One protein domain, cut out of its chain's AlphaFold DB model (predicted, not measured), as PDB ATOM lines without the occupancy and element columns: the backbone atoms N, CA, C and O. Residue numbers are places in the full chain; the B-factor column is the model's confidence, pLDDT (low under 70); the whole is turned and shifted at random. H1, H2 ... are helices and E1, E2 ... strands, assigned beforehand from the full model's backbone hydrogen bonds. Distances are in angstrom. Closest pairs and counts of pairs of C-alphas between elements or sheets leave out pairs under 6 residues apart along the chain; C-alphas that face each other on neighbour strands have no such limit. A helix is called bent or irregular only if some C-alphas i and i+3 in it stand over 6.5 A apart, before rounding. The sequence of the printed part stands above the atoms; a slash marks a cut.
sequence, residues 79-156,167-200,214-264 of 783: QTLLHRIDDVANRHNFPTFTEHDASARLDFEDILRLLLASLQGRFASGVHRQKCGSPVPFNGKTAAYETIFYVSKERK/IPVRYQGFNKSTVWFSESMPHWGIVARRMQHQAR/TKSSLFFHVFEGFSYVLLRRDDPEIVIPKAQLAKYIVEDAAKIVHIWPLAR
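AT A GLANCE: This is residues 79 to 156, 167 to 200 and 214 to 264 of the 783 residues of an uncharacterized protein of Hondaea fermentalgiana (UniProt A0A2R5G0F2). What shape do these atoms make? A strongly twisted sheet of seven strands, built on the long pair E5 and E6, has helix H2 packed on one face, while H1 and H3 lie far out at opposite ends of the longest axis and H4 only grazes the sheet. How is it made up and how large is it? The 163 printed residues hold four named helices and seven named strands, in the order H1 H2 E1 E2 E3 E4 E5 H3 E6 H4 E7; the class is mixed, with under half of the residues in named elements. The sheet is branched and mixed, antiparallel but for E1 and E2; the whole is compact, with a radius of gyration of the C-alphas of 16.3 A, and only just elongated, spanning 53 by 35 by 33 A.

IN THESE COORDINATES: Where are the strands? E5, residues 188 to 197, runs 29.1 A from C-alpha 188 at (-62.150, -31.081, 6.028), and E6, residues 223 to 232, runs 29.0 A. E7 is residues 255 to 261, 19.4 A long, ending at (-36.869, -21.412, -4.210); E1 is 128 to 130, E2 148 to 151, E3 169 to 171 and E4 178 to 181. Where are the helices? H1, residues 79 to 91, begins at (-64.131, -47.459, 10.573) and is 17.9 A long; H2, 108 to 119, is 17.3 A. H3 is 214 to 219, and H4, 242 to 247, is irregular, with C-alphas 243 and 246 7.6 A apart.

HOW THE PARTS SIT: How do the strands pair? E6 lies on one side of E5, with N 191 to O 229 at 2.9 A, and E3 and E4 on the other, with N 196 to O 170 at 3.1 A and N 190 to O 180 at 2.9 A; E4 and E5 form a hairpin. E6 lies on one side of E7, with N 226 to O 258 at 2.8 A, and E2 on the other side, with N 151 to O 255 at 2.8 A; E1 is parallel to E2, with N 150 to O 128 at 2.8 A. Where do the helices stand? H2 is on the sheet at a height of 6.9 A, its closest C-alphas to E6 being Leu 115 and Leu 230, 6.1 A. H1 and H2 only just touch, with 3 pairs of C-alphas within 8 A, the closest Ala 89 and Ala 117 at 6.9 A, at a steep tilt of 50 degrees, opposite ways; H1 and H3 are not on the sheet. Are the helix backbones regular in their O i to N i+4 pairs? Each is within hydrogen-bond range in H1 and H3, 7 of 8 in H2 and 0 of 2 in H4, which has 2 of 3 O i to N i+3 pairs within range.

THE WHOLE: How far does it reach, and where is it cut? The C-alphas of Thr 80 and Thr 214 are the two farthest apart, 53.4 A. Residues 157 to 166 and 201 to 213 are not printed, with C-alpha gaps of 20.9 A and 18.2 A. Which links are long, and where is confidence low? The long links are H1 to H2 and E1 to E2. The mean pLDDT of the printed part is 70.8, and 74 residues are under 70, among them 79 to 104, 134 to 145 and 214 to 223.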
ATOM      1  N   GLN A  79     -64.213 -46.608  11.766       40.81
ATOM      2  CA  GLN A  79     -64.131 -47.459  10.573       40.81
ATOM      3  C   GLN A  79     -65.060 -46.994   9.437       40.81
ATOM      4  O   GLN A  79     -64.646 -47.032   8.285       40.81
ATOM      5  N   THR A  80     -66.273 -46.492   9.715       43.69
ATOM      6  CA  THR A  80     -67.165 -45.958   8.656       43.69
ATOM      7  C   THR A  80     -66.625 -44.681   8.013       43.69
ATOM      8  O   THR A  80     -66.815 -44.468   6.817       43.69
ATOM      9  N   LEU A  81     -65.943 -43.828   8.783       42.34
ATOM     10  CA  LEU A  81     -65.301 -42.624   8.251       42.34
ATOM     11  C   LEU A  81     -64.006 -42.959   7.507       42.34
ATOM     12  O   LEU A  81     -63.792 -42.415   6.429       42.34
ATOM     13  N   LEU A  82     -63.197 -43.894   8.014       43.56
ATOM     14  CA  LEU A  82     -62.042 -44.428   7.289       43.56
ATOM     15  C   LEU A  82     -62.461 -45.071   5.963       43.56
ATOM     16  O   LEU A  82     -61.875 -44.727   4.948       43.56
ATOM     17  N   HIS A  83     -63.540 -45.863   5.931       48.59
ATOM     18  CA  HIS A  83     -64.098 -46.399   4.685       48.59
ATOM     19  C   HIS A  83     -64.565 -45.311   3.708       48.59
ATOM     20  O   HIS A  83     -64.373 -45.468   2.508       48.59
ATOM     21  N   ARG A  84     -65.137 -44.192   4.180       48.03
ATOM     22  CA  ARG A  84     -65.467 -43.054   3.298       48.03
ATOM     23  C   ARG A  84     -64.219 -42.333   2.776       48.03
ATOM     24  O   ARG A  84     -64.230 -41.886   1.634       48.03
ATOM     25  N   ILE A  85     -63.150 -42.242   3.571       47.09
ATOM     26  CA  ILE A  85     -61.855 -41.707   3.118       47.09
ATOM     27  C   ILE A  85     -61.205 -42.674   2.117       47.09
ATOM     28  O   ILE A  85     -60.708 -42.212   1.099       47.09
ATOM     29  N   ASP A  86     -61.269 -43.991   2.345       48.22
ATOM     30  CA  ASP A  86     -60.838 -45.010   1.383       48.22
ATOM     31  C   ASP A  86     -61.621 -44.899   0.075       48.22
ATOM     32  O   ASP A  86     -61.010 -44.895  -0.984       48.22
ATOM     33  N   ASP A  87     -62.943 -44.743   0.116       49.97
ATOM     34  CA  ASP A  87     -63.749 -44.574  -1.095       49.97
ATOM     35  C   ASP A  87     -63.337 -43.329  -1.894       49.97
ATOM     36  O   ASP A  87     -63.155 -43.423  -3.104       49.97
ATOM     37  N   VAL A  88     -63.118 -42.182  -1.246       46.41
ATOM     38  CA  VAL A  88     -62.634 -40.965  -1.928       46.41
ATOM     39  C   VAL A  88     -61.198 -41.149  -2.445       46.41
ATOM     40  O   VAL A  88     -60.918 -40.852  -3.606       46.41
ATOM     41  N   ALA A  89     -60.296 -41.699  -1.631       44.75
ATOM     42  CA  ALA A  89     -58.889 -41.907  -1.978       44.75
ATOM     43  C   ALA A  89     -58.652 -43.049  -2.987       44.75
ATOM     44  O   ALA A  89     -57.594 -43.101  -3.603       44.75
ATOM     45  N   ASN A  90     -59.608 -43.964  -3.166       46.47
ATOM     46  CA  ASN A  90     -59.564 -45.021  -4.181       46.47
ATOM     47  C   ASN A  90     -60.265 -44.603  -5.489       46.47
ATOM     48  O   ASN A  90     -59.911 -45.118  -6.546       46.47
ATOM     49  N   ARG A  91     -61.261 -43.701  -5.442       47.59
ATOM     50  CA  ARG A  91     -61.985 -43.203  -6.635       47.59
ATOM     51  C   ARG A  91     -61.198 -42.161  -7.431       47.59
ATOM     52  O   ARG A  91     -61.453 -41.998  -8.622       47.59
ATOM     53  N   HIS A  92     -60.253 -41.466  -6.802       46.94
ATOM     54  CA  HIS A  92     -59.339 -40.553  -7.486       46.94
ATOM     55  C   HIS A  92     -57.978 -41.221  -7.690       46.94
ATOM     56  O   HIS A  92     -57.344 -41.650  -6.728       46.94
ATOM     57  N   ASN A  93     -57.512 -41.282  -8.941       49.91
ATOM     58  CA  ASN A  93     -56.144 -41.705  -9.244       49.91
ATOM     59  C   ASN A  93     -55.161 -40.822  -8.464       49.91
ATOM     60  O   ASN A  93     -55.207 -39.598  -8.585       49.91
ATOM     61  N   PHE A  94     -54.279 -41.438  -7.675       49.31
ATOM     62  CA  PHE A  94     -53.266 -40.698  -6.926       49.31
ATOM     63  C   PHE A  94     -52.386 -39.886  -7.893       49.31
ATOM     64  O   PHE A  94     -51.884 -40.466  -8.861       49.31
ATOM     65  N   PRO A  95     -52.167 -38.580  -7.645       50.88
ATOM     66  CA  PRO A  95     -51.241 -37.794  -8.448       50.88
ATOM     67  C   PRO A  95     -49.830 -38.387  -8.341       50.88
ATOM     68  O   PRO A  95     -49.250 -38.483  -7.256       50.88
ATOM     69  N   THR A  96     -49.301 -38.821  -9.485       45.75
ATOM     70  CA  THR A  96     -47.931 -39.323  -9.618       45.75
ATOM     71  C   THR A  96     -47.027 -38.127  -9.882       45.75
ATOM     72  O   THR A  96     -46.983 -37.638 -11.007       45.75
ATOM     73  N   PHE A  97     -46.338 -37.640  -8.852       49.28
ATOM     74  CA  PHE A  97     -45.490 -36.454  -8.968       49.28
ATOM     75  C   PHE A  97     -44.202 -36.764  -9.733       49.28
ATOM     76  O   PHE A  97     -43.421 -37.627  -9.330       49.28
ATOM     77  N   THR A  98     -43.966 -36.022 -10.811       49.38
ATOM     78  CA  THR A  98     -42.656 -35.926 -11.458       49.38
ATOM     79  C   THR A  98     -41.786 -34.879 -10.753       49.38
ATOM     80  O   THR A  98     -42.276 -34.041  -9.990       49.38
ATOM     81  N   GLU A  99     -40.481 -34.876 -11.035       47.47
ATOM     82  CA  GLU A  99     -39.558 -33.858 -10.504       47.47
ATOM     83  C   GLU A  99     -39.910 -32.431 -10.972       47.47
ATOM     84  O   GLU A  99     -39.590 -31.461 -10.285       47.47
ATOM     85  N   HIS A 100     -40.630 -32.284 -12.092       43.91
ATOM     86  CA  HIS A 100     -41.159 -30.993 -12.534       43.91
ATOM     87  C   HIS A 100     -42.352 -30.536 -11.682       43.91
ATOM     88  O   HIS A 100     -42.376 -29.381 -11.247       43.91
ATOM     89  N   ASP A 101     -43.298 -31.430 -11.375       47.03
ATOM     90  CA  ASP A 101     -44.483 -31.115 -10.560       47.03
ATOM     91  C   ASP A 101     -44.105 -30.690  -9.138       47.03
ATOM     92  O   ASP A 101     -44.742 -29.816  -8.553       47.03
ATOM     93  N   ALA A 102     -43.011 -31.244  -8.605       50.88
ATOM     94  CA  ALA A 102     -42.450 -30.843  -7.319       50.88
ATOM     95  C   ALA A 102     -42.074 -29.347  -7.260       50.88
ATOM     96  O   ALA A 102     -41.989 -28.788  -6.168       50.88
ATOM     97  N   SER A 103     -41.846 -28.682  -8.400       52.03
ATOM     98  CA  SER A 103     -41.561 -27.240  -8.471       52.03
ATOM     99  C   SER A 103     -42.807 -26.358  -8.653       52.03
ATOM    100  O   SER A 103     -42.745 -25.150  -8.403       52.03
ATOM    101  N   ALA A 104     -43.936 -26.941  -9.069       61.16
ATOM    102  CA  ALA A 104     -45.183 -26.228  -9.323       61.16
ATOM    103  C   ALA A 104     -45.903 -25.855  -8.015       61.16
ATOM    104  O   ALA A 104     -45.706 -26.468  -6.971       61.16
ATOM    105  N   ARG A 105     -46.781 -24.847  -8.038       74.00
ATOM    106  CA  ARG A 105     -47.647 -24.537  -6.886       74.00
ATOM    107  C   ARG A 105     -48.875 -25.450  -6.913       74.00
ATOM    108  O   ARG A 105     -49.766 -25.214  -7.719       74.00
ATOM    109  N   LEU A 106     -48.915 -26.457  -6.032       79.25
ATOM    110  CA  LEU A 106     -50.100 -27.317  -5.873       79.25
ATOM    111  C   LEU A 106     -51.320 -26.495  -5.445       79.25
ATOM    112  O   LEU A 106     -51.187 -25.539  -4.672       79.25
ATOM    113  N   ASP A 107     -52.500 -26.906  -5.909       86.00
ATOM    114  CA  ASP A 107     -53.762 -26.303  -5.494       86.00
ATOM    115  C   ASP A 107     -54.193 -26.754  -4.081       86.00
ATOM    116  O   ASP A 107     -53.546 -27.569  -3.414       86.00
ATOM    117  N   PHE A 108     -55.287 -26.172  -3.587       86.75
ATOM    118  CA  PHE A 108     -55.830 -26.487  -2.265       86.75
ATOM    119  C   PHE A 108     -56.290 -27.954  -2.137       86.75
ATOM    120  O   PHE A 108     -56.071 -28.565  -1.087       86.75
ATOM    121  N   GLU A 109     -56.907 -28.520  -3.177       87.81
ATOM    122  CA  GLU A 109     -57.465 -29.874  -3.149       87.81
ATOM    123  C   GLU A 109     -56.369 -30.939  -3.260       87.81
ATOM    124  O   GLU A 109     -56.439 -31.941  -2.559       87.81
ATOM    125  N   ASP A 110     -55.309 -30.731  -4.043       88.56
ATOM    126  CA  ASP A 110     -54.153 -31.640  -4.090       88.56
ATOM    127  C   ASP A 110     -53.419 -31.712  -2.750       88.56
ATOM    128  O   ASP A 110     -53.069 -32.796  -2.272       88.56
ATOM    129  N   ILE A 111     -53.249 -30.568  -2.086       90.00
ATOM    130  CA  ILE A 111     -52.675 -30.520  -0.740       90.00
ATOM    131  C   ILE A 111     -53.602 -31.221   0.264       90.00
ATOM    132  O   ILE A 111     -53.120 -31.940   1.145       90.00
ATOM    133  N   LEU A 112     -54.923 -31.064   0.131       91.88
ATOM    134  CA  LEU A 112     -55.898 -31.760   0.970       91.88
ATOM    135  C   LEU A 112     -55.896 -33.280   0.723       91.88
ATOM    136  O   LEU A 112     -55.852 -34.043   1.688       91.88
ATOM    137  N   ARG A 113     -55.862 -33.729  -0.540       89.12
ATOM    138  CA  ARG A 113     -55.746 -35.142  -0.949       89.12
ATOM    139  C   ARG A 113     -54.494 -35.782  -0.356       89.12
ATOM    140  O   ARG A 113     -54.590 -36.840   0.260       89.12
ATOM    141  N   LEU A 114     -53.336 -35.123  -0.464       87.88
ATOM    142  CA  LEU A 114     -52.080 -35.603   0.122       87.88
ATOM    143  C   LEU A 114     -52.137 -35.682   1.660       87.88
ATOM    144  O   LEU A 114     -51.650 -36.649   2.251       87.88
ATOM    145  N   LEU A 115     -52.754 -34.699   2.326       90.38
ATOM    146  CA  LEU A 115     -52.942 -34.724   3.781       90.38
ATOM    147  C   LEU A 115     -53.886 -35.854   4.224       90.38
ATOM    148  O   LEU A 115     -53.582 -36.547   5.196       90.38
ATOM    149  N   LEU A 116     -54.993 -36.075   3.510       90.31
ATOM    150  CA  LEU A 116     -55.939 -37.167   3.768       90.31
ATOM    151  C   LEU A 116     -55.297 -38.541   3.534       90.31
ATOM    152  O   LEU A 116     -55.436 -39.431   4.370       90.31
ATOM    153  N   ALA A 117     -54.520 -38.698   2.460       85.06
ATOM    154  CA  ALA A 117     -53.763 -39.916   2.180       85.06
ATOM    155  C   ALA A 117     -52.750 -40.243   3.298       85.06
ATOM    156  O   ALA A 117     -52.602 -41.406   3.687       85.06
ATOM    157  N   SER A 118     -52.127 -39.217   3.895       86.31
ATOM    158  CA  SER A 118     -51.182 -39.401   5.005       86.31
ATOM    159  C   SER A 118     -51.803 -40.053   6.249       86.31
ATOM    160  O   SER A 118     -51.116 -40.819   6.922       86.31
ATOM    161  N   LEU A 119     -53.102 -39.841   6.518       84.12
ATOM    162  CA  LEU A 119     -53.824 -40.519   7.612       84.12
ATOM    163  C   LEU A 119     -53.913 -42.035   7.413       84.12
ATOM    164  O   LEU A 119     -54.022 -42.783   8.379       84.12
ATOM    165  N   GLN A 120     -53.873 -42.489   6.162       80.25
ATOM    166  CA  GLN A 120     -53.933 -43.901   5.795       80.25
ATOM    167  C   GLN A 120     -52.537 -44.542   5.684       80.25
ATOM    168  O   GLN A 120     -52.416 -45.676   5.223       80.25
ATOM    169  N   GLY A 121     -51.466 -43.807   6.018       74.75
ATOM    170  CA  GLY A 121     -50.086 -44.208   5.722       74.75
ATOM    171  C   GLY A 121     -49.773 -44.271   4.219       74.75
ATOM    172  O   GLY A 121     -48.771 -44.866   3.818       74.75
ATOM    173  N   ARG A 122     -50.631 -43.690   3.367       76.38
ATOM    174  CA  ARG A 122     -50.461 -43.657   1.912       76.38
ATOM    175  C   ARG A 122     -49.724 -42.377   1.526       76.38
ATOM    176  O   ARG A 122     -50.320 -41.312   1.411       76.38
ATOM    177  N   PHE A 123     -48.418 -42.485   1.316       74.81
ATOM    178  CA  PHE A 123     -47.592 -41.381   0.829       74.81
ATOM    179  C   PHE A 123     -47.397 -41.494  -0.686       74.81
ATOM    180  O   PHE A 123     -47.156 -42.589  -1.200       74.81
ATOM    181  N   ALA A 124     -47.527 -40.375  -1.402       68.12
ATOM    182  CA  ALA A 124     -47.372 -40.340  -2.853       68.12
ATOM    183  C   ALA A 124     -45.912 -40.605  -3.261       68.12
ATOM    184  O   ALA A 124     -44.978 -40.063  -2.666       68.12
ATOM    185  N   SER A 125     -45.711 -41.423  -4.296       63.19
ATOM    186  CA  SER A 125     -44.394 -41.618  -4.906       63.19
ATOM    187  C   SER A 125     -43.879 -40.292  -5.469       63.19
ATOM    188  O   SER A 125     -44.592 -39.644  -6.231       63.19
ATOM    189  N   GLY A 126     -42.661 -39.906  -5.081       66.75
ATOM    190  CA  GLY A 126     -42.050 -38.615  -5.419       66.75
ATOM    191  C   GLY A 126     -42.093 -37.577  -4.289       66.75
ATOM    192  O   GLY A 126     -41.310 -36.635  -4.314       66.75
ATOM    193  N   VAL A 127     -42.929 -37.756  -3.253       75.50
ATOM    194  CA  VAL A 127     -42.942 -36.861  -2.079       75.50
ATOM    195  C   VAL A 127     -42.137 -37.488  -0.939       75.50
ATOM    196  O   VAL A 127     -42.489 -38.545  -0.412       75.50
ATOM    197  N   HIS A 128     -41.041 -36.839  -0.552       76.94
ATOM    198  CA  HIS A 128     -40.052 -37.388   0.378       76.94
ATOM    199  C   HIS A 128     -40.448 -37.236   1.860       76.94
ATOM    200  O   HIS A 128     -41.269 -36.391   2.220       76.94
ATOM    201  N   ARG A 129     -39.861 -38.063   2.739       77.12
ATOM    202  CA  ARG A 129     -40.094 -38.058   4.197       77.12
ATOM    203  C   ARG A 129     -38.935 -37.383   4.925       77.12
ATOM    204  O   ARG A 129     -37.811 -37.870   4.848       77.12
ATOM    205  N   GLN A 130     -39.211 -36.350   5.722       76.25
ATOM    206  CA  GLN A 130     -38.192 -35.669   6.530       76.25
ATOM    207  C   GLN A 130     -38.473 -35.693   8.043       76.25
ATOM    208  O   GLN A 130     -39.614 -35.790   8.499       76.25
ATOM    209  N   LYS A 131     -37.395 -35.583   8.839       69.25
ATOM    210  CA  LYS A 131     -37.402 -35.558  10.320       69.25
ATOM    211  C   LYS A 131     -38.016 -34.268  10.884       69.25
ATOM    212  O   LYS A 131     -38.615 -34.273  11.959       69.25
ATOM    213  N   CYS A 132     -37.850 -33.156  10.176       70.62
ATOM    214  CA  CYS A 132     -38.285 -31.820  10.568       70.62
ATOM    215  C   CYS A 132     -38.717 -31.031   9.321       70.62
ATOM    216  O   CYS A 132     -38.431 -31.436   8.203       70.62
ATOM    217  N   GLY A 133     -39.401 -29.896   9.495       70.69
ATOM    218  CA  GLY A 133     -39.757 -29.006   8.379       70.69
ATOM    219  C   GLY A 133     -38.625 -28.058   7.967       70.69
ATOM    220  O   GLY A 133     -38.876 -26.877   7.734       70.69
ATOM    221  N   SER A 134     -37.379 -28.540   7.972       69.50
ATOM    222  CA  SER A 134     -36.233 -27.831   7.394       69.50
ATOM    223  C   SER A 134     -36.236 -28.075   5.887       69.50
ATOM    224  O   SER A 134     -36.330 -29.230   5.504       69.50
ATOM    225  N   PRO A 135     -36.103 -27.062   5.013       61.53
ATOM    226  CA  PRO A 135     -35.906 -27.328   3.590       61.53
ATOM    227  C   PRO A 135     -34.620 -28.122   3.318       61.53
ATOM    228  O   PRO A 135     -34.593 -28.993   2.455       61.53
ATOM    229  N   VAL A 136     -33.538 -27.836   4.044       58.84
ATOM    230  CA  VAL A 136     -32.277 -28.553   3.832       58.84
ATOM    231  C   VAL A 136     -32.371 -29.932   4.495       58.84
ATOM    232  O   VAL A 136     -32.575 -29.972   5.717       58.84
ATOM    233  N   PRO A 137     -32.199 -31.033   3.736       51.78
ATOM    234  CA  PRO A 137     -32.167 -32.377   4.294       51.78
ATOM    235  C   PRO A 137     -30.993 -32.536   5.269       51.78
ATOM    236  O   PRO A 137     -29.859 -32.141   5.000       51.78
ATOM    237  N   PHE A 138     -31.295 -33.134   6.421       49.53
ATOM    238  CA  PHE A 138     -30.401 -33.317   7.574       49.53
ATOM    239  C   PHE A 138     -29.079 -34.035   7.228       49.53
ATOM    240  O   PHE A 138     -28.026 -33.770   7.804       49.53
ATOM    241  N   ASN A 139     -29.139 -34.940   6.259       44.09
ATOM    242  CA  ASN A 139     -28.041 -35.716   5.714       44.09
ATOM    243  C   ASN A 139     -27.446 -35.010   4.484       44.09
ATOM    244  O   ASN A 139     -27.992 -35.115   3.392       44.09
ATOM    245  N   GLY A 140     -26.280 -34.369   4.638       43.75
ATOM    246  CA  GLY A 140     -25.561 -33.611   3.592       43.75
ATOM    247  C   GLY A 140     -24.976 -34.426   2.422       43.75
ATOM    248  O   GLY A 140     -23.865 -34.148   1.977       43.75
ATOM    249  N   LYS A 141     -25.699 -35.454   1.965       43.72
ATOM    250  CA  LYS A 141     -25.424 -36.298   0.790       43.72
ATOM    251  C   LYS A 141     -26.297 -35.908  -0.410       43.72
ATOM    252  O   LYS A 141     -25.924 -36.175  -1.546       43.72
ATOM    253  N   THR A 142     -27.452 -35.294  -0.165       47.06
ATOM    254  CA  THR A 142     -28.371 -34.787  -1.190       47.06
ATOM    255  C   THR A 142     -27.858 -33.454  -1.733       47.06
ATOM    256  O   THR A 142     -27.836 -32.448  -1.030       47.06
ATOM    257  N   ALA A 143     -27.428 -33.451  -2.998       44.97
ATOM    258  CA  ALA A 143     -26.946 -32.251  -3.691       44.97
ATOM    259  C   ALA A 143     -28.078 -31.299  -4.132       44.97
ATOM    260  O   ALA A 143     -27.825 -30.132  -4.435       44.97
ATOM    261  N   ALA A 144     -29.317 -31.799  -4.174       56.28
ATOM    262  CA  ALA A 144     -30.514 -31.073  -4.575       56.28
ATOM    263  C   ALA A 144     -31.392 -30.695  -3.370       56.28
ATOM    264  O   ALA A 144     -31.282 -31.262  -2.282       56.28
ATOM    265  N   TYR A 145     -32.275 -29.724  -3.593       63.91
ATOM    266  CA  TYR A 145     -33.199 -29.202  -2.595       63.91
ATOM    267  C   TYR A 145     -34.615 -29.793  -2.785       63.91
ATOM    268  O   TYR A 145     -35.203 -29.628  -3.850       63.91
ATOM    269  N   GLU A 146     -35.170 -30.453  -1.758       72.25
ATOM    270  CA  GLU A 146     -36.530 -31.027  -1.780       72.25
ATOM    271  C   GLU A 146     -37.608 -29.943  -1.581       72.25
ATOM    272  O   GLU A 146     -37.859 -29.478  -0.464       72.25
ATOM    273  N   THR A 147     -38.270 -29.547  -2.669       75.62
ATOM    274  CA  THR A 147     -39.331 -28.522  -2.699       75.62
ATOM    275  C   THR A 147     -40.626 -28.952  -2.007       75.62
ATOM    276  O   THR A 147     -41.249 -28.135  -1.326       75.62
ATOM    277  N   ILE A 148     -41.021 -30.225  -2.123       84.69
ATOM    278  CA  ILE A 148     -42.193 -30.790  -1.441       84.69
ATOM    279  C   ILE A 148     -41.850 -32.083  -0.693       84.69
ATOM    280  O   ILE A 148     -41.289 -33.027  -1.247       84.69
ATOM    281  N   PHE A 149     -42.205 -32.127   0.590       85.25
ATOM    282  CA  PHE A 149     -41.942 -33.266   1.469       85.25
ATOM    283  C   PHE A 149     -42.929 -33.317   2.646       85.25
ATOM    284  O   PHE A 149     -43.626 -32.344   2.948       85.25
ATOM    285  N   TYR A 150     -42.993 -34.456   3.336       86.44
ATOM    286  CA  TYR A 150     -43.838 -34.650   4.514       86.44
ATOM    287  C   TYR A 150     -43.030 -34.912   5.788       86.44
ATOM    288  O   TYR A 150     -42.006 -35.595   5.799       86.44
ATOM    289  N   VAL A 151     -43.533 -34.374   6.899       83.50
ATOM    290  CA  VAL A 151     -42.958 -34.504   8.239       83.50
ATOM    291  C   VAL A 151     -43.905 -35.341   9.093       83.50
ATOM    292  O   VAL A 151     -44.925 -34.843   9.586       83.50
ATOM    293  N   SER A 152     -43.567 -36.622   9.266       72.50
ATOM    294  CA  SER A 152     -44.235 -37.506  10.232       72.50
ATOM    295  C   SER A 152     -43.905 -37.079  11.672       72.50
ATOM    296  O   SER A 152     -42.805 -36.607  11.962       72.50
ATOM    297  N   LYS A 153     -44.861 -37.251  12.596       66.31
ATOM    298  CA  LYS A 153     -44.686 -36.977  14.037       66.31
ATOM    299  C   LYS A 153     -44.114 -38.167  14.831       66.31
ATOM    300  O   LYS A 153     -44.019 -38.088  16.057       66.31
ATOM    301  N   GLU A 154     -43.773 -39.282  14.185       61.12
ATOM    302  CA  GLU A 154     -43.371 -40.517  14.871       61.12
ATOM    303  C   GLU A 154     -42.117 -40.356  15.744       61.12
ATOM    304  O   GLU A 154     -40.998 -40.159  15.270       61.12
ATOM    305  N   ARG A 155     -42.290 -40.564  17.056       48.91
ATOM    306  CA  ARG A 155     -41.229 -40.414  18.072       48.91
ATOM    307  C   ARG A 155     -39.997 -41.310  17.860       48.91
ATOM    308  O   ARG A 155     -38.963 -41.047  18.467       48.91
ATOM    309  N   LYS A 156     -40.093 -42.370  17.044       48.22
ATOM    310  CA  LYS A 156     -39.026 -43.372  16.855       48.22
ATOM    311  C   LYS A 156     -37.797 -42.813  16.117       48.22
ATOM    312  O   LYS A 156     -36.681 -43.176  16.469       48.22
ATOM    313  N   ILE A 167     -31.299 -26.315  10.895       52.72
ATOM    314  CA  ILE A 167     -31.578 -24.951  10.419       52.72
ATOM    315  C   ILE A 167     -32.856 -24.412  11.097       52.72
ATOM    316  O   ILE A 167     -33.928 -25.014  10.966       52.72
ATOM    317  N   PRO A 168     -32.807 -23.255  11.788       53.25
ATOM    318  CA  PRO A 168     -33.955 -22.721  12.515       53.25
ATOM    319  C   PRO A 168     -35.004 -22.104  11.572       53.25
ATOM    320  O   PRO A 168     -34.948 -20.923  11.226       53.25
ATOM    321  N   VAL A 169     -36.017 -22.884  11.190       53.69
ATOM    322  CA  VAL A 169     -37.180 -22.381  10.437       53.69
ATOM    323  C   VAL A 169     -38.230 -21.790  11.379       53.69
ATOM    324  O   VAL A 169     -38.734 -22.474  12.275       53.69
ATOM    325  N   ARG A 170     -38.633 -20.531  11.144       56.59
ATOM    326  CA  ARG A 170     -39.718 -19.894  11.900       56.59
ATOM    327  C   ARG A 170     -41.042 -19.988  11.144       56.59
ATOM    328  O   ARG A 170     -41.283 -19.280  10.170       56.59
ATOM    329  N   TYR A 171     -41.932 -20.829  11.654       68.75
ATOM    330  CA  TYR A 171     -43.334 -20.879  11.240       68.75
ATOM    331  C   TYR A 171     -44.083 -19.658  11.775       68.75
ATOM    332  O   TYR A 171     -43.910 -19.275  12.937       68.75
ATOM    333  N   GLN A 172     -44.968 -19.074  10.969       62.44
ATOM    334  CA  GLN A 172     -45.932 -18.110  11.492       62.44
ATOM    335  C   GLN A 172     -46.953 -18.800  12.418       62.44
ATOM    336  O   GLN A 172     -47.388 -19.928  12.174       62.44
ATOM    337  N   GLY A 173     -47.328 -18.122  13.507       63.81
ATOM    338  CA  GLY A 173     -48.353 -18.604  14.439       63.81
ATOM    339  C   GLY A 173     -49.757 -18.565  13.823       63.81
ATOM    340  O   GLY A 173     -50.019 -17.754  12.938       63.81
ATOM    341  N   PHE A 174     -50.669 -19.404  14.324       64.62
ATOM    342  CA  PHE A 174     -52.011 -19.626  13.755       64.62
ATOM    343  C   PHE A 174     -52.849 -18.356  13.517       64.62
ATOM    344  O   PHE A 174     -53.611 -18.276  12.560       64.62
ATOM    345  N   ASN A 175     -52.668 -17.305  14.318       65.19
ATOM    346  CA  ASN A 175     -53.376 -16.036  14.104       65.19
ATOM    347  C   ASN A 175     -53.035 -15.389  12.741       65.19
ATOM    348  O   ASN A 175     -53.855 -14.654  12.194       65.19
ATOM    349  N   LYS A 176     -51.853 -15.688  12.180       74.19
ATOM    350  CA  LYS A 176     -51.388 -15.245  10.854       74.19
ATOM    351  C   LYS A 176     -51.467 -16.331   9.770       74.19
ATOM    352  O   LYS A 176     -51.089 -16.060   8.637       74.19
ATOM    353  N   SER A 177     -51.949 -17.541  10.074       82.38
ATOM    354  CA  SER A 177     -52.150 -18.569   9.044       82.38
ATOM    355  C   SER A 177     -53.410 -18.318   8.220       82.38
ATOM    356  O   SER A 177     -54.403 -17.774   8.724       82.38
ATOM    357  N   THR A 178     -53.381 -18.777   6.973       86.75
ATOM    358  CA  THR A 178     -54.567 -18.879   6.117       86.75
ATOM    359  C   THR A 178     -55.213 -20.245   6.326       86.75
ATOM    360  O   THR A 178     -54.527 -21.223   6.638       86.75
ATOM    361  N   VAL A 179     -56.540 -20.290   6.239       88.81
ATOM    362  CA  VAL A 179     -57.351 -21.480   6.500       88.81
ATOM    363  C   VAL A 179     -58.421 -21.562   5.429       88.81
ATOM    364  O   VAL A 179     -59.073 -20.557   5.158       88.81
ATOM    365  N   TRP A 180     -58.600 -22.752   4.872       92.06
ATOM    366  CA  TRP A 180     -59.643 -23.068   3.901       92.06
ATOM    367  C   TRP A 180     -60.280 -24.408   4.274       92.06
ATOM    368  O   TRP A 180     -59.607 -25.267   4.848       92.06
ATOM    369  N   PHE A 181     -61.554 -24.579   3.933       92.12
ATOM    370  CA  PHE A 181     -62.280 -25.850   3.980       92.12
ATOM    371  C   PHE A 181     -62.707 -26.206   2.555       92.12
ATOM    372  O   PHE A 181     -62.920 -25.300   1.753       92.12
ATOM    373  N   SER A 182     -62.793 -27.496   2.235       91.75
ATOM    374  CA  SER A 182     -63.175 -27.932   0.889       91.75
ATOM    375  C   SER A 182     -64.664 -27.731   0.654       91.75
ATOM    376  O   SER A 182     -65.479 -28.089   1.502       91.75
ATOM    377  N   GLU A 183     -65.021 -27.224  -0.520       88.00
ATOM    378  CA  GLU A 183     -66.412 -27.165  -0.978       88.00
ATOM    379  C   GLU A 183     -66.962 -28.580  -1.234       88.00
ATOM    380  O   GLU A 183     -68.106 -28.872  -0.897       88.00
ATOM    381  N   SER A 184     -66.118 -29.493  -1.738       86.81
ATOM    382  CA  SER A 184     -66.474 -30.905  -1.950       86.81
ATOM    383  C   SER A 184     -66.528 -31.723  -0.653       86.81
ATOM    384  O   SER A 184     -67.265 -32.705  -0.556       86.81
ATOM    385  N   MET A 185     -65.763 -31.316   0.366       89.69
ATOM    386  CA  MET A 185     -65.665 -31.994   1.661       89.69
ATOM    387  C   MET A 185     -65.719 -30.994   2.839       89.69
ATOM    388  O   MET A 185     -64.714 -30.829   3.535       89.69
ATOM    389  N   PRO A 186     -66.877 -30.369   3.146       89.12
ATOM    390  CA  PRO A 186     -66.975 -29.236   4.086       89.12
ATOM    391  C   PRO A 186     -66.484 -29.472   5.525       89.12
ATOM    392  O   PRO A 186     -66.168 -28.514   6.240       89.12
ATOM    393  N   HIS A 187     -66.388 -30.730   5.961       92.81
ATOM    394  CA  HIS A 187     -65.811 -31.130   7.251       92.81
ATOM    395  C   HIS A 187     -64.276 -31.043   7.306       92.81
ATOM    396  O   HIS A 187     -63.705 -31.040   8.397       92.81
ATOM    397  N   TRP A 188     -63.602 -30.989   6.158       94.38
ATOM    398  CA  TRP A 188     -62.150 -31.081   6.028       94.38
ATOM    399  C   TRP A 188     -61.558 -29.794   5.459       94.38
ATOM    400  O   TRP A 188     -62.175 -29.095   4.656       94.38
ATOM    401  N   GLY A 189     -60.345 -29.464   5.891       94.19
ATOM    402  CA  GLY A 189     -59.673 -28.237   5.480       94.19
ATOM    403  C   GLY A 189     -58.184 -28.249   5.776       94.19
ATOM    404  O   GLY A 189     -57.663 -29.205   6.349       94.19
ATOM    405  N   ILE A 190     -57.487 -27.172   5.416       94.50
ATOM    406  CA  ILE A 190     -56.043 -27.040   5.639       94.50
ATOM    407  C   ILE A 190     -55.721 -25.719   6.337       94.50
ATOM    408  O   ILE A 190     -56.274 -24.669   6.009       94.50
ATOM    409  N   VAL A 191     -54.771 -25.757   7.275       93.25
ATOM    410  CA  VAL A 191     -54.065 -24.561   7.754       93.25
ATOM    411  C   VAL A 191     -52.746 -24.442   7.010       93.25
ATOM    412  O   VAL A 191     -51.861 -25.268   7.227       93.25
ATOM    413  N   ALA A 192     -52.561 -23.373   6.238       91.56
ATOM    414  CA  ALA A 192     -51.255 -23.007   5.701       91.56
ATOM    415  C   ALA A 192     -50.552 -22.003   6.620       91.56
ATOM    416  O   ALA A 192     -50.967 -20.849   6.771       91.56
ATOM    417  N   ARG A 193     -49.446 -22.430   7.234       88.44
ATOM    418  CA  ARG A 193     -48.537 -21.550   7.980       88.44
ATOM    419  C   ARG A 193     -47.370 -21.159   7.089       88.44
ATOM    420  O   ARG A 193     -46.524 -22.005   6.808       88.44
ATOM    421  N   ARG A 194     -47.309 -19.883   6.687       83.56
ATOM    422  CA  ARG A 194     -46.175 -19.335   5.927       83.56
ATOM    423  C   ARG A 194     -44.888 -19.585   6.715       83.56
ATOM    424  O   ARG A 194     -44.808 -19.280   7.910       83.56
ATOM    425  N   MET A 195     -43.914 -20.183   6.051       79.25
ATOM    426  CA  MET A 195     -42.581 -20.450   6.570       79.25
ATOM    427  C   MET A 195     -41.684 -19.290   6.157       79.25
ATOM    428  O   MET A 195     -41.742 -18.829   5.020       79.25
ATOM    429  N   GLN A 196     -40.887 -18.781   7.092       66.75
ATOM    430  CA  GLN A 196     -39.940 -17.705   6.820       66.75
ATOM    431  C   GLN A 196     -38.575 -18.078   7.396       66.75
ATOM    432  O   GLN A 196     -38.469 -18.524   8.544       66.75
ATOM    433  N   HIS A 197     -37.527 -17.893   6.592       61.34
ATOM    434  CA  HIS A 197     -36.156 -18.114   7.031       61.34
ATOM    435  C   HIS A 197     -35.813 -17.186   8.208       61.34
ATOM    436  O   HIS A 197     -35.993 -15.965   8.135       61.34
ATOM    437  N   GLN A 198     -35.322 -17.747   9.317       55.81
ATOM    438  CA  GLN A 198     -34.993 -16.955  10.496       55.81
ATOM    439  C   GLN A 198     -33.607 -16.320  10.339       55.81
ATOM    440  O   GLN A 198     -32.606 -16.874  10.779       55.81
ATOM    441  N   ALA A 199     -33.557 -15.091   9.817       45.56
ATOM    442  CA  ALA A 199     -32.330 -14.305   9.606       45.56
ATOM    443  C   ALA A 199     -31.470 -14.020  10.871       45.56
ATOM    444  O   ALA A 199     -30.472 -13.305  10.803       45.56
ATOM    445  N   ARG A 200     -31.821 -14.571  12.043       43.62
ATOM    446  CA  ARG A 200     -31.004 -14.548  13.264       43.62
ATOM    447  C   ARG A 200     -30.120 -15.795  13.388       43.62
ATOM    448  O   ARG A 200     -30.259 -16.568  14.331       43.62
ATOM    449  N   THR A 214     -19.170 -22.444   2.862       47.66
ATOM    450  CA  THR A 214     -19.655 -22.583   1.480       47.66
ATOM    451  C   THR A 214     -21.054 -23.207   1.455       47.66
ATOM    452  O   THR A 214     -21.944 -22.701   0.768       47.66
ATOM    453  N   LYS A 215     -21.311 -24.210   2.299       48.69
ATOM    454  CA  LYS A 215     -22.653 -24.756   2.562       48.69
ATOM    455  C   LYS A 215     -23.581 -23.711   3.199       48.69
ATOM    456  O   LYS A 215     -24.729 -23.595   2.782       48.69
ATOM    457  N   SER A 216     -23.089 -22.843   4.087       46.31
ATOM    458  CA  SER A 216     -23.897 -21.723   4.594       46.31
ATOM    459  C   SER A 216     -24.176 -20.639   3.547       46.31
ATOM    460  O   SER A 216     -25.228 -20.009   3.617       46.31
ATOM    461  N   SER A 217     -23.340 -20.491   2.509       46.22
ATOM    462  CA  SER A 217     -23.667 -19.656   1.341       46.22
ATOM    463  C   SER A 217     -24.888 -20.180   0.563       46.22
ATOM    464  O   SER A 217     -25.693 -19.385   0.076       46.22
ATOM    465  N   LEU A 218     -25.094 -21.505   0.528       46.19
ATOM    466  CA  LEU A 218     -26.330 -22.123   0.034       46.19
ATOM    467  C   LEU A 218     -27.502 -21.894   1.007       46.19
ATOM    468  O   LEU A 218     -28.619 -21.669   0.557       46.19
ATOM    469  N   PHE A 219     -27.278 -21.838   2.323       48.97
ATOM    470  CA  PHE A 219     -28.349 -21.544   3.294       48.97
ATOM    471  C   PHE A 219     -28.904 -20.103   3.203       48.97
ATOM    472  O   PHE A 219     -29.944 -19.817   3.790       48.97
ATOM    473  N   PHE A 220     -28.290 -19.212   2.410       48.84
ATOM    474  CA  PHE A 220     -28.887 -17.929   2.000       48.84
ATOM    475  C   PHE A 220     -29.813 -18.028   0.771       48.84
ATOM    476  O   PHE A 220     -30.238 -16.998   0.243       48.84
ATOM    477  N   HIS A 221     -30.182 -19.234   0.320       48.47
ATOM    478  CA  HIS A 221     -31.370 -19.413  -0.517       48.47
ATOM    479  C   HIS A 221     -32.595 -18.877   0.233       48.47
ATOM    480  O   HIS A 221     -33.139 -19.533   1.119       48.47
ATOM    481  N   VAL A 222     -33.039 -17.671  -0.125       57.69
ATOM    482  CA  VAL A 222     -34.311 -17.140   0.361       57.69
ATOM    483  C   VAL A 222     -35.407 -17.989  -0.272       57.69
ATOM    484  O   VAL A 222     -35.620 -17.951  -1.480       57.69
ATOM    485  N   PHE A 223     -36.060 -18.805   0.540       64.94
ATOM    486  CA  PHE A 223     -37.151 -19.664   0.115       64.94
ATOM    487  C   PHE A 223     -38.472 -19.113   0.655       64.94
ATOM    488  O   PHE A 223     -38.530 -18.583   1.769       64.94
ATOM    489  N   GLU A 224     -39.539 -19.246  -0.125       73.12
ATOM    490  CA  GLU A 224     -40.904 -19.041   0.355       73.12
ATOM    491  C   GLU A 224     -41.610 -20.390   0.400       73.12
ATOM    492  O   GLU A 224     -41.492 -21.176  -0.528       73.12
ATOM    493  N   GLY A 225     -42.383 -20.654   1.447       83.75
ATOM    494  CA  GLY A 225     -43.224 -21.839   1.481       83.75
ATOM    495  C   GLY A 225     -44.279 -21.801   2.564       83.75
ATOM    496  O   GLY A 225     -44.374 -20.855   3.353       83.75
ATOM    497  N   PHE A 226     -45.054 -22.874   2.619       88.50
ATOM    498  CA  PHE A 226     -46.076 -23.103   3.622       88.50
ATOM    499  C   PHE A 226     -45.927 -24.503   4.217       88.50
ATOM    500  O   PHE A 226     -45.711 -25.490   3.515       88.50
ATOM    501  N   SER A 227     -46.104 -24.585   5.536       90.44
ATOM    502  CA  SER A 227     -46.393 -25.849   6.202       90.44
ATOM    503  C   SER A 227     -47.904 -25.998   6.307       90.44
ATOM    504  O   SER A 227     -48.566 -25.199   6.982       90.44
ATOM    505  N   TYR A 228     -48.424 -27.017   5.635       93.06
ATOM    506  CA  TYR A 228     -49.831 -27.377   5.610       93.06
ATOM    507  C   TYR A 228     -50.121 -28.447   6.657       93.06
ATOM    508  O   TYR A 228     -49.360 -29.404   6.831       93.06
ATOM    509  N   VAL A 229     -51.226 -28.271   7.377       92.62
ATOM    510  CA  VAL A 229     -51.706 -29.218   8.387       92.62
ATOM    511  C   VAL A 229     -53.210 -29.385   8.252       92.62
ATOM    512  O   VAL A 229     -53.932 -28.393   8.133       92.62
ATOM    513  N   LEU A 230     -53.653 -30.640   8.293       94.56
ATOM    514  CA  LEU A 230     -55.044 -31.044   8.140       94.56
ATOM    515  C   LEU A 230     -55.912 -30.553   9.303       94.56
ATOM    516  O   LEU A 230     -55.562 -30.727  10.476       94.56
ATOM    517  N   LEU A 231     -57.063 -29.981   8.962       94.75
ATOM    518  CA  LEU A 231     -58.168 -29.722   9.871       94.75
ATOM    519  C   LEU A 231     -59.303 -30.707   9.633       94.75
ATOM    520  O   LEU A 231     -59.608 -31.051   8.490       94.75
ATOM    521  N   ARG A 232     -59.993 -31.040  10.720       94.56
ATOM    522  CA  ARG A 232     -61.326 -31.632  10.698       94.56
ATOM    523  C   ARG A 232     -62.244 -30.849  11.633       94.56
ATOM    524  O   ARG A 232     -61.852 -30.503  12.745       94.56
ATOM    525  N   ARG A 233     -63.480 -30.617  11.198       92.56
ATOM    526  CA  ARG A 233     -64.591 -30.122  12.017       92.56
ATOM    527  C   ARG A 233     -65.777 -31.070  11.905       92.56
ATOM    528  O   ARG A 233     -66.107 -31.532  10.815       92.56
ATOM    529  N   ASP A 234     -66.404 -31.383  13.033       89.69
ATOM    530  CA  ASP A 234     -67.518 -32.340  13.067       89.69
ATOM    531  C   ASP A 234     -68.821 -31.762  12.484       89.69
ATOM    532  O   ASP A 234     -69.713 -32.518  12.118       89.69
ATOM    533  N   ASP A 235     -68.882 -30.440  12.317       91.38
ATOM    534  CA  ASP A 235     -70.011 -29.663  11.801       91.38
ATOM    535  C   ASP A 235     -69.485 -28.640  10.762       91.38
ATOM    536  O   ASP A 235     -68.501 -27.941  11.054       91.38
ATOM    537  N   PRO A 236     -70.066 -28.566   9.545       90.06
ATOM    538  CA  PRO A 236     -69.608 -27.690   8.469       90.06
ATOM    539  C   PRO A 236     -70.160 -26.251   8.534       90.06
ATOM    540  O   PRO A 236     -69.687 -25.390   7.788       90.06
ATOM    541  N   GLU A 237     -71.108 -25.957   9.420       88.44
ATOM    542  CA  GLU A 237     -71.660 -24.612   9.630       88.44
ATOM    543  C   GLU A 237     -70.882 -23.846  10.713       88.44
ATOM    544  O   GLU A 237     -70.828 -22.615  10.701       88.44
ATOM    545  N   ILE A 238     -70.178 -24.552  11.611       87.44
ATOM    546  CA  ILE A 238     -69.352 -23.916  12.649       87.44
ATOM    547  C   ILE A 238     -68.215 -23.083  12.035       87.44
ATOM    548  O   ILE A 238     -67.232 -23.601  11.489       87.44
ATOM    549  N   VAL A 239     -68.316 -21.766  12.237       84.31
ATOM    550  CA  VAL A 239     -67.256 -20.778  12.006       84.31
ATOM    551  C   VAL A 239     -66.206 -20.895  13.114       84.31
ATOM    552  O   VAL A 239     -66.451 -20.539  14.266       84.31
ATOM    553  N   ILE A 240     -65.008 -21.381  12.778       85.25
ATOM    554  CA  ILE A 240     -63.928 -21.613  13.750       85.25
ATOM    555  C   ILE A 240     -63.094 -20.334  13.954       85.25
ATOM    556  O   ILE A 240     -62.406 -19.898  13.026       85.25
ATOM    557  N   PRO A 241     -63.050 -19.742  15.167       86.00
ATOM    558  CA  PRO A 241     -62.199 -18.583  15.433       86.00
ATOM    559  C   PRO A 241     -60.716 -18.958  15.335       86.00
ATOM    560  O   PRO A 241     -60.306 -19.982  15.889       86.00
ATOM    561  N   LYS A 242     -59.871 -18.109  14.724       81.50
ATOM    562  CA  LYS A 242     -58.441 -18.428  14.500       81.50
ATOM    563  C   LYS A 242     -57.677 -18.841  15.769       81.50
ATOM    564  O   LYS A 242     -56.831 -19.729  15.715       81.50
ATOM    565  N   ALA A 243     -58.027 -18.267  16.922       81.19
ATOM    566  CA  ALA A 243     -57.442 -18.618  18.220       81.19
ATOM    567  C   ALA A 243     -57.747 -20.060  18.690       81.19
ATOM    568  O   ALA A 243     -57.062 -20.570  19.573       81.19
ATOM    569  N   GLN A 244     -58.760 -20.725  18.121       86.69
ATOM    570  CA  GLN A 244     -59.182 -22.082  18.486       86.69
ATOM    571  C   GLN A 244     -58.761 -23.162  17.473       86.69
ATOM    572  O   GLN A 244     -58.916 -24.342  17.779       86.69
ATOM    573  N   LEU A 245     -58.179 -22.791  16.321       85.88
ATOM    574  CA  LEU A 245     -57.779 -23.714  15.239       85.88
ATOM    575  C   LEU A 245     -56.970 -24.925  15.718       85.88
ATOM    576  O   LEU A 245     -57.140 -26.019  15.192       85.88
ATOM    577  N   ALA A 246     -56.128 -24.750  16.740       86.19
ATOM    578  CA  ALA A 246     -55.307 -25.821  17.299       86.19
ATOM    579  C   ALA A 246     -56.116 -27.027  17.823       86.19
ATOM    580  O   ALA A 246     -55.575 -28.126  17.858       86.19
ATOM    581  N   LYS A 247     -57.394 -26.844  18.190       89.06
ATOM    582  CA  LYS A 247     -58.303 -27.927  18.620       89.06
ATOM    583  C   LYS A 247     -58.800 -28.806  17.467       89.06
ATOM    584  O   LYS A 247     -59.207 -29.932  17.708       89.06
ATOM    585  N   TYR A 248     -58.806 -28.267  16.249       91.44
ATOM    586  CA  TYR A 248     -59.373 -28.888  15.048       91.44
ATOM    587  C   TYR A 248     -58.296 -29.529  14.160       91.44
ATOM    588  O   TYR A 248     -58.598 -30.047  13.089       91.44
ATOM    589  N   ILE A 249     -57.030 -29.473  14.586       91.50
ATOM    590  CA  ILE A 249     -55.910 -30.127  13.910       91.50
ATOM    591  C   ILE A 249     -56.017 -31.631  14.113       91.50
ATOM    592  O   ILE A 249     -56.054 -32.103  15.248       91.50
ATOM    593  N   VAL A 250     -55.979 -32.382  13.016       91.25
ATOM    594  CA  VAL A 250     -55.886 -33.840  13.092       91.25
ATOM    595  C   VAL A 250     -54.455 -34.201  13.469       91.25
ATOM    596  O   VAL A 250     -53.511 -33.942  12.719       91.25
ATOM    597  N   GLU A 251     -54.273 -34.724  14.681       84.81
ATOM    598  CA  GLU A 251     -52.942 -34.925  15.253       84.81
ATOM    599  C   GLU A 251     -52.141 -36.018  14.530       84.81
ATOM    600  O   GLU A 251     -50.922 -35.887  14.428       84.81
ATOM    601  N   ASP A 252     -52.805 -37.037  13.991       84.75
ATOM    602  CA  ASP A 252     -52.158 -38.187  13.348       84.75
ATOM    603  C   ASP A 252     -51.792 -37.941  11.873       84.75
ATOM    604  O   ASP A 252     -51.010 -38.692  11.295       84.75
ATOM    605  N   ALA A 253     -52.300 -36.861  11.267       87.56
ATOM    606  CA  ALA A 253     -51.914 -36.464   9.916       87.56
ATOM    607  C   ALA A 253     -50.438 -36.038   9.868       87.56
ATOM    608  O   ALA A 253     -49.938 -35.327  10.755       87.56
ATOM    609  N   ALA A 254     -49.749 -36.398   8.783       88.12
ATOM    610  CA  ALA A 254     -48.450 -35.811   8.492       88.12
ATOM    611  C   ALA A 254     -48.604 -34.300   8.246       88.12
ATOM    612  O   ALA A 254     -49.647 -33.817   7.802       88.12
ATOM    613  N   LYS A 255     -47.546 -33.532   8.515       90.31
ATOM    614  CA  LYS A 255     -47.477 -32.143   8.041       90.31
ATOM    615  C   LYS A 255     -46.855 -32.164   6.658       90.31
ATOM    616  O   LYS A 255     -45.784 -32.748   6.510       90.31
ATOM    617  N   ILE A 256     -47.456 -31.493   5.687       89.44
ATOM    618  CA  ILE A 256     -46.799 -31.271   4.396       89.44
ATOM    619  C   ILE A 256     -46.036 -29.956   4.473       89.44
ATOM    620  O   ILE A 256     -46.493 -28.984   5.081       89.44
ATOM    621  N   VAL A 257     -44.854 -29.938   3.881       88.00
ATOM    622  CA  VAL A 257     -44.065 -28.740   3.640       88.00
ATOM    623  C   VAL A 257     -43.925 -28.612   2.133       88.00
ATOM    624  O   VAL A 257     -43.451 -29.535   1.480       88.00
ATOM    625  N   HIS A 258     -44.363 -27.476   1.598       88.31
ATOM    626  CA  HIS A 258     -44.144 -27.115   0.205       88.31
ATOM    627  C   HIS A 258     -43.496 -25.734   0.170       88.31
ATOM    628  O   HIS A 258     -43.975 -24.788   0.804       88.31
ATOM    629  N   ILE A 259     -42.366 -25.650  -0.512       80.69
ATOM    630  CA  ILE A 259     -41.470 -24.511  -0.550       80.69
ATOM    631  C   ILE A 259     -40.967 -24.345  -1.985       80.69
ATOM    632  O   ILE A 259     -40.516 -25.291  -2.626       80.69
ATOM    633  N   TRP A 260     -40.973 -23.102  -2.452       76.94
ATOM    634  CA  TRP A 260     -40.457 -22.693  -3.747       76.94
ATOM    635  C   TRP A 260     -39.161 -21.898  -3.532       76.94
ATOM    636  O   TRP A 260     -39.136 -20.964  -2.715       76.94
ATOM    637  N   PRO A 261     -38.065 -22.237  -4.235       63.62
ATOM    638  CA  PRO A 261     -36.869 -21.412  -4.210       63.62
ATOM    639  C   PRO A 261     -37.203 -20.069  -4.865       63.62
ATOM    640  O   PRO A 261     -37.579 -20.029  -6.036       63.62
ATOM    641  N   LEU A 262     -37.053 -18.952  -4.144       58.91
ATOM    642  CA  LEU A 262     -37.122 -17.653  -4.812       58.91
ATOM    643  C   LEU A 262     -35.921 -17.567  -5.755       58.91
ATOM    644  O   LEU A 262     -34.796 -17.917  -5.377       58.91
ATOM    645  N   ALA A 263     -36.166 -17.136  -6.992       49.84
ATOM    646  CA  ALA A 263     -35.142 -17.090  -8.023       49.84
ATOM    647  C   ALA A 263     -33.913 -16.321  -7.512       49.84
ATOM    648  O   ALA A 263     -34.025 -15.176  -7.065       49.84
ATOM    649  N   ARG A 264     -32.726 -16.946  -7.568       45.44
ATOM    650  CA  ARG A 264     -31.470 -16.277  -7.198       45.44
ATOM    651  C   ARG A 264     -31.288 -15.061  -8.105       45.44
ATOM    652  O   ARG A 264     -30.884 -15.209  -9.257       45.44
TER     653      ARG A 264